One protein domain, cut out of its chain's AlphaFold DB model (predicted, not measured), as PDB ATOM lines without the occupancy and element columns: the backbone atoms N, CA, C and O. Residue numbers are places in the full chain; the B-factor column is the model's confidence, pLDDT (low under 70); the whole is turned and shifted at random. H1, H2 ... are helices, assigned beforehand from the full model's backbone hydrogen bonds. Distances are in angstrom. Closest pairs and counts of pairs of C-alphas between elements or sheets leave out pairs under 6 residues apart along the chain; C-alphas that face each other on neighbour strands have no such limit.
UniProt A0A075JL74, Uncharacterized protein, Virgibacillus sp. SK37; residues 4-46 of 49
ATOM      1  N   GLY A   4     -33.675  -3.259  37.103       81.25
ATOM      2  CA  GLY A   4     -33.067  -3.664  38.382       81.25
ATOM      3  C   GLY A   4     -34.006  -4.406  39.349       81.25
ATOM      4  O   GLY A   4     -33.564  -5.233  40.138       81.25
ATOM      5  N   SER A   5     -35.322  -4.188  39.263       83.94
ATOM      6  CA  SER A   5     -36.295  -4.947  40.062       83.94
ATOM      7  C   SER A   5     -36.467  -6.379  39.551       83.94
ATOM      8  O   SER A   5     -36.799  -7.255  40.350       83.94
ATOM      9  N   LYS A   6     -36.267  -6.624  38.248       84.44
ATOM     10  CA  LYS A   6     -36.371  -7.967  37.658       84.44
ATOM     11  C   LYS A   6     -35.148  -8.817  37.999       84.44
ATOM     12  O   LYS A   6     -35.324  -9.943  38.451       84.44
ATOM     13  N   SER A   7     -33.938  -8.267  37.856       87.38
ATOM     14  CA  SER A   7     -32.699  -8.981  38.203       87.38
ATOM     15  C   SER A   7     -32.667  -9.379  39.679       87.38
ATOM     16  O   SER A   7     -32.374 -10.526  39.994       87.38
ATOM     17  N   ARG A   8     -33.080  -8.480  40.582       91.31
ATOM     18  CA  ARG A   8     -33.162  -8.782  42.019       91.31
ATOM     19  C   ARG A   8     -34.139  -9.919  42.331       91.31
ATOM     20  O   ARG A   8     -33.825 -10.767  43.159       91.31
ATOM     21  N   ARG A   9     -35.306  -9.956  41.674       92.06
ATOM     22  CA  ARG A   9     -36.263 -11.067  41.841       92.06
ATOM     23  C   ARG A   9     -35.692 -12.379  41.341       92.06
ATOM     24  O   ARG A   9     -35.855 -13.375  42.027       92.06
ATOM     25  N   PHE A  10     -35.019 -12.364  40.194       93.75
ATOM     26  CA  PHE A  10     -34.389 -13.560  39.649       93.75
ATOM     27  C   PHE A  10     -33.357 -14.127  40.628       93.75
ATOM     28  O   PHE A  10     -33.475 -15.280  41.024       93.75
ATOM     29  N   SER A  11     -32.427 -13.299  41.119       94.69
ATOM     30  CA  SER A  11     -31.431 -13.734  42.107       94.69
ATOM     31  C   SER A  11     -32.066 -14.264  43.397       94.69
ATOM     32  O   SER A  11     -31.624 -15.285  43.919       94.69
ATOM     33  N   GLN A  12     -33.119 -13.607  43.892       95.19
ATOM     34  CA  GLN A  12     -33.843 -14.065  45.078       95.19
ATOM     35  C   GLN A  12     -34.517 -15.422  44.837       95.19
ATOM     36  O   GLN A  12     -34.348 -16.337  45.631       95.19
ATOM     37  N   GLN A  13     -35.219 -15.577  43.713       95.75
ATOM     38  CA  GLN A  13     -35.870 -16.830  43.332       95.75
ATOM     39  C   GLN A  13     -34.863 -17.969  43.163       95.75
ATOM     40  O   GLN A  13     -35.135 -19.087  43.596       95.75
ATOM     41  N   SER A  14     -33.692 -17.696  42.578       94.44
ATOM     42  CA  SER A  14     -32.611 -18.677  42.467       94.44
ATOM     43  C   SER A  14     -32.129 -19.137  43.844       94.44
ATOM     44  O   SER A  14     -32.051 -20.339  44.090       94.44
ATOM     45  N   ALA A  15     -31.862 -18.203  44.763       95.94
ATOM     46  CA  ALA A  15     -31.437 -18.535  46.122       95.94
ATOM     47  C   ALA A  15     -32.517 -19.310  46.897       95.94
ATOM     48  O   ALA A  15     -32.210 -20.285  47.582       95.94
ATOM     49  N   ASP A  16     -33.781 -18.910  46.761       96.12
ATOM     50  CA  ASP A  16     -34.907 -19.560  47.432       96.12
ATOM     51  C   ASP A  16     -35.148 -20.980  46.899       96.12
ATOM     52  O   ASP A  16     -35.475 -21.877  47.672       96.12
ATOM     53  N   SER A  17     -34.947 -21.208  45.597       94.88
ATOM     54  CA  SER A  17     -35.047 -22.537  44.981       94.88
ATOM     55  C   SER A  17     -34.017 -23.511  45.563       94.88
ATOM     56  O   SER A  17     -34.368 -24.617  45.973       94.88
ATOM     57  N   VAL A  18     -32.758 -23.074  45.682       91.81
ATOM     58  CA  VAL A  18     -31.681 -23.897  46.260       91.81
ATOM     59  C   VAL A  18     -31.954 -24.207  47.730       91.81
ATOM     60  O   VAL A  18     -31.776 -25.348  48.154       91.81
ATOM     61  N   LYS A  19     -32.432 -23.225  48.504       92.38
ATOM     62  CA  LYS A  19     -32.807 -23.440  49.909       92.38
ATOM     63  C   LYS A  19     -33.894 -24.499  50.042       92.38
ATOM     64  O   LYS A  19     -33.689 -25.461  50.769       92.38
ATOM     65  N   LYS A  20     -34.982 -24.376  49.278       89.56
ATOM     66  CA  LYS A  20     -36.093 -25.341  49.287       89.56
ATOM     67  C   LYS A  20     -35.671 -26.742  48.865       89.56
ATOM     68  O   LYS A  20     -36.167 -27.717  49.410       89.56
ATOM     69  N   HIS A  21     -34.751 -26.854  47.912       87.25
ATOM     70  CA  HIS A  21     -34.199 -28.150  47.526       87.25
ATOM     71  C   HIS A  21     -33.393 -28.798  48.664       87.25
ATOM     72  O   HIS A  21     -33.426 -30.013  48.836       87.25
ATOM     73  N   ALA A  22     -32.663 -27.995  49.441       85.62
ATOM     74  CA  ALA A  22     -31.869 -28.463  50.574       85.62
ATOM     75  C   ALA A  22     -32.685 -28.645  51.873       85.62
ATOM     76  O   ALA A  22     -32.145 -29.145  52.862       85.62
ATOM     77  N   GLU A  23     -33.959 -28.242  51.900       87.25
ATOM     78  CA  GLU A  23     -34.828 -28.410  53.065       87.25
ATOM     79  C   GLU A  23     -35.082 -29.899  53.332       87.25
ATOM     80  O   GLU A  23     -35.672 -30.625  52.530       87.25
ATOM     81  N   ARG A  24     -34.640 -30.360  54.504       81.31
ATOM     82  CA  ARG A  24     -34.930 -31.703  55.005       81.31
ATOM     83  C   ARG A  24     -36.223 -31.655  55.804       81.31
ATOM     84  O   ARG A  24     -36.296 -31.003  56.844       81.31
ATOM     85  N   PHE A  25     -37.239 -32.358  55.323       78.56
ATOM     86  CA  PHE A  25     -38.487 -32.499  56.059       78.56
ATOM     87  C   PHE A  25     -38.344 -33.604  57.111       78.56
ATOM     88  O   PHE A  25     -37.877 -34.697  56.778       78.56
ATOM     89  N   PRO A  26     -38.783 -33.371  58.358       79.69
ATOM     90  CA  PRO A  26     -38.902 -34.440  59.338       79.69
ATOM     91  C   PRO A  26     -39.722 -35.597  58.754       79.69
ATOM     92  O   PRO A  26     -40.746 -35.371  58.109       79.69
ATOM     93  N   TYR A  27     -39.261 -36.829  58.970       75.62
ATOM     94  CA  TYR A  27     -39.933 -38.067  58.538       75.62
ATOM     95  C   TYR A  27     -40.029 -38.303  57.022       75.62
ATOM     96  O   TYR A  27     -40.669 -39.265  56.601       75.62
ATOM     97  N   ARG A  28     -39.369 -37.490  56.188       79.19
ATOM     98  CA  ARG A  28     -39.157 -37.801  54.767       79.19
ATOM     99  C   ARG A  28     -37.694 -38.152  54.547       79.19
ATOM    100  O   ARG A  28     -36.824 -37.312  54.756       79.19
ATOM    101  N   SER A  29     -37.428 -39.378  54.114       79.69
ATOM    102  CA  SER A  29     -36.124 -39.732  53.555       79.69
ATOM    103  C   SER A  29     -36.005 -39.168  52.145       79.69
ATOM    104  O   SER A  29     -36.986 -39.151  51.393       79.69
ATOM    105  N   THR A  30     -34.811 -38.726  51.763       81.75
ATOM    106  CA  THR A  30     -34.546 -38.451  50.346       81.75
ATOM    107  C   THR A  30     -34.654 -39.751  49.547       81.75
ATOM    108  O   THR A  30     -34.478 -40.837  50.099       81.75
ATOM    109  N   PHE A  31     -34.928 -39.663  48.243       79.19
ATOM    110  CA  PHE A  31     -34.978 -40.847  47.373       79.19
ATOM    111  C   PHE A  31     -33.695 -41.685  47.496       79.19
ATOM    112  O   PHE A  31     -33.759 -42.880  47.743       79.19
ATOM    113  N   THR A  32     -32.540 -41.018  47.515       79.69
ATOM    114  CA  THR A  32     -31.223 -41.638  47.721       79.69
ATOM    115  C   THR A  32     -31.042 -42.314  49.083       79.69
ATOM    116  O   THR A  32     -30.269 -43.258  49.207       79.69
ATOM    117  N   GLU A  33     -31.698 -41.827  50.137       81.25
ATOM    118  CA  GLU A  33     -31.686 -42.474  51.453       81.25
ATOM    119  C   GLU A  33     -32.644 -43.662  51.500       81.25
ATOM    120  O   GLU A  33     -32.364 -44.636  52.191       81.25
ATOM    121  N   ALA A  34     -33.768 -43.581  50.785       83.75
ATOM    122  CA  ALA A  34     -34.717 -44.678  50.661       83.75
ATOM    123  C   ALA A  34     -34.123 -45.837  49.846       83.75
ATOM    124  O   ALA A  34     -34.198 -46.974  50.298       83.75
ATOM    125  N   GLU A  35     -33.475 -45.546  48.713       81.12
ATOM    126  CA  GLU A  35     -32.751 -46.542  47.910       81.12
ATOM    127  C   GLU A  35     -31.643 -47.204  48.724       81.12
ATOM    128  O   GLU A  35     -31.606 -48.424  48.815       81.12
ATOM    129  N   ARG A  36     -30.813 -46.420  49.423       81.88
ATOM    130  CA  ARG A  36     -29.757 -46.979  50.278       81.88
ATOM    131  C   ARG A  36     -30.309 -47.888  51.375       81.88
ATOM    132  O   ARG A  36     -29.747 -48.940  51.632       81.88
ATOM    133  N   LYS A  37     -31.423 -47.508  52.009       81.38
ATOM    134  CA  LYS A  37     -32.091 -48.358  53.006       81.38
ATOM    135  C   LYS A  37     -32.646 -49.646  52.402       81.38
ATOM    136  O   LYS A  37     -32.621 -50.669  53.076       81.38
ATOM    137  N   ALA A  38     -33.163 -49.594  51.176       81.12
ATOM    138  CA  ALA A  38     -33.632 -50.779  50.465       81.12
ATOM    139  C   ALA A  38     -32.457 -51.706  50.115       81.12
ATOM    140  O   ALA A  38     -32.516 -52.888  50.425       81.12
ATOM    141  N   GLU A  39     -31.353 -51.161  49.596       78.25
ATOM    142  CA  GLU A  39     -30.123 -51.917  49.337       78.25
ATOM    143  C   GLU A  39     -29.553 -52.539  50.622       78.25
ATOM    144  O   GLU A  39     -29.194 -53.712  50.643       78.25
ATOM    145  N   GLU A  40     -29.476 -51.785  51.722       77.75
ATOM    146  CA  GLU A  40     -29.024 -52.296  53.024       77.75
ATOM    147  C   GLU A  40     -29.933 -53.424  53.543       77.75
ATOM    148  O   GLU A  40     -29.435 -54.426  54.059       77.75
ATOM    149  N   ALA A  41     -31.255 -53.297  53.378       76.38
ATOM    150  CA  ALA A  41     -32.212 -54.335  53.751       76.38
ATOM    151  C   ALA A  41     -32.072 -55.594  52.877       76.38
ATOM    152  O   ALA A  41     -32.057 -56.706  53.407       76.38
ATOM    153  N   ASP A  42     -31.899 -55.444  51.567       70.94
ATOM    154  CA  ASP A  42     -31.693 -56.567  50.647       70.94
ATOM    155  C   ASP A  42     -30.384 -57.310  50.966       70.94
ATOM    156  O   ASP A  42     -30.362 -58.536  51.046       70.94
ATOM    157  N   ASN A  43     -29.307 -56.583  51.274       66.12
ATOM    158  CA  ASN A  43     -28.030 -57.188  51.665       66.12
ATOM    159  C   ASN A  43     -28.085 -57.886  53.039       66.12
ATOM    160  O   ASN A  43     -27.367 -58.859  53.262       66.12
ATOM    161  N   HIS A  44     -28.934 -57.422  53.964       63.19
ATOM    162  CA  HIS A  44     -29.075 -58.003  55.307       63.19
ATOM    163  C   HIS A  44     -30.109 -59.148  55.370       63.19
ATOM    164  O   HIS A  44     -30.099 -59.955  56.303       63.19
ATOM    165  N   THR A  45     -31.017 -59.250  54.397       62.00
ATOM    166  CA  THR A  45     -32.050 -60.306  54.346       62.00
ATOM    167  C   THR A  45     -31.557 -61.621  53.736       62.00
ATOM    168  O   THR A  45     -32.230 -62.639  53.888       62.00
ATOM    169  N   LEU A  46     -30.355 -61.658  53.147       60.41
ATOM    170  CA  LEU A  46     -29.732 -62.869  52.586       60.41
ATOM    171  C   LEU A  46     -29.087 -63.815  53.626       60.41
ATOM    172  O   LEU A  46     -28.209 -64.601  53.285       60.41
TER     173      LEU A  46
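What this domain is: This is residues 4 to 46 of the 49 residues of an uncharacterized protein of Virgibacillus sp. SK37 (UniProt A0A075JL74). Two straight helices follow one another along a single long axis, H1 and then H2, like two pieces of a rod set end to end with a space between them. The stretch that joins them loops out to one side, with residues 23 to 28 sticking out from the axis, and the helices do not pack on each other. The printed part has 43 residues with two named helices, H1 then H2, and no named strand, and its class is all helix. It is extended, with a radius of gyration of the C-alphas of 18.0 A, and its C-alphas span 61 by 16 by 6 A, a rod.

How they stand to each other: H1, residues 4 to 22, and H2, residues 31 to 45, are apart, with no C-alpha of the one within 8 A of the other. A short link of 8 residues joins them. Residues 4 to 28 stand free, of which 4 to 22 belong to H1. Residues 30 to 36 stand free too, of which 31 to 36 belong to H2, and so do residues 38 to 46, of which 38 to 45 belong to H2. In both H1 and H2, each O i to N i+4 pair is within hydrogen-bond range.

Where its parts are: H1 has 19 residues and runs 27.7 A from C-alpha 4 at (-33.067, -3.664, 38.382) to C-alpha 22 at (-31.869, -28.463, 50.574). In the link, C-alpha 27 is at (-39.933, -38.067, 58.538). H2 has 15 residues and runs 20.9 A from C-alpha 31 at (-34.978, -40.847, 47.373) to C-alpha 45 at (-32.050, -60.306, 54.346). Along both helices y falls from the first C-alpha to the last.

The domain as a whole: The two C-alphas farthest apart are those of Gly 4 and Leu 46, the first and last printed residues, at 61.0 A. The printed part has no cut, and no link is long. The mean pLDDT of the printed part is 83.1, with 91 for H1 and 76 for H2; residues 43 to 46 are under 70.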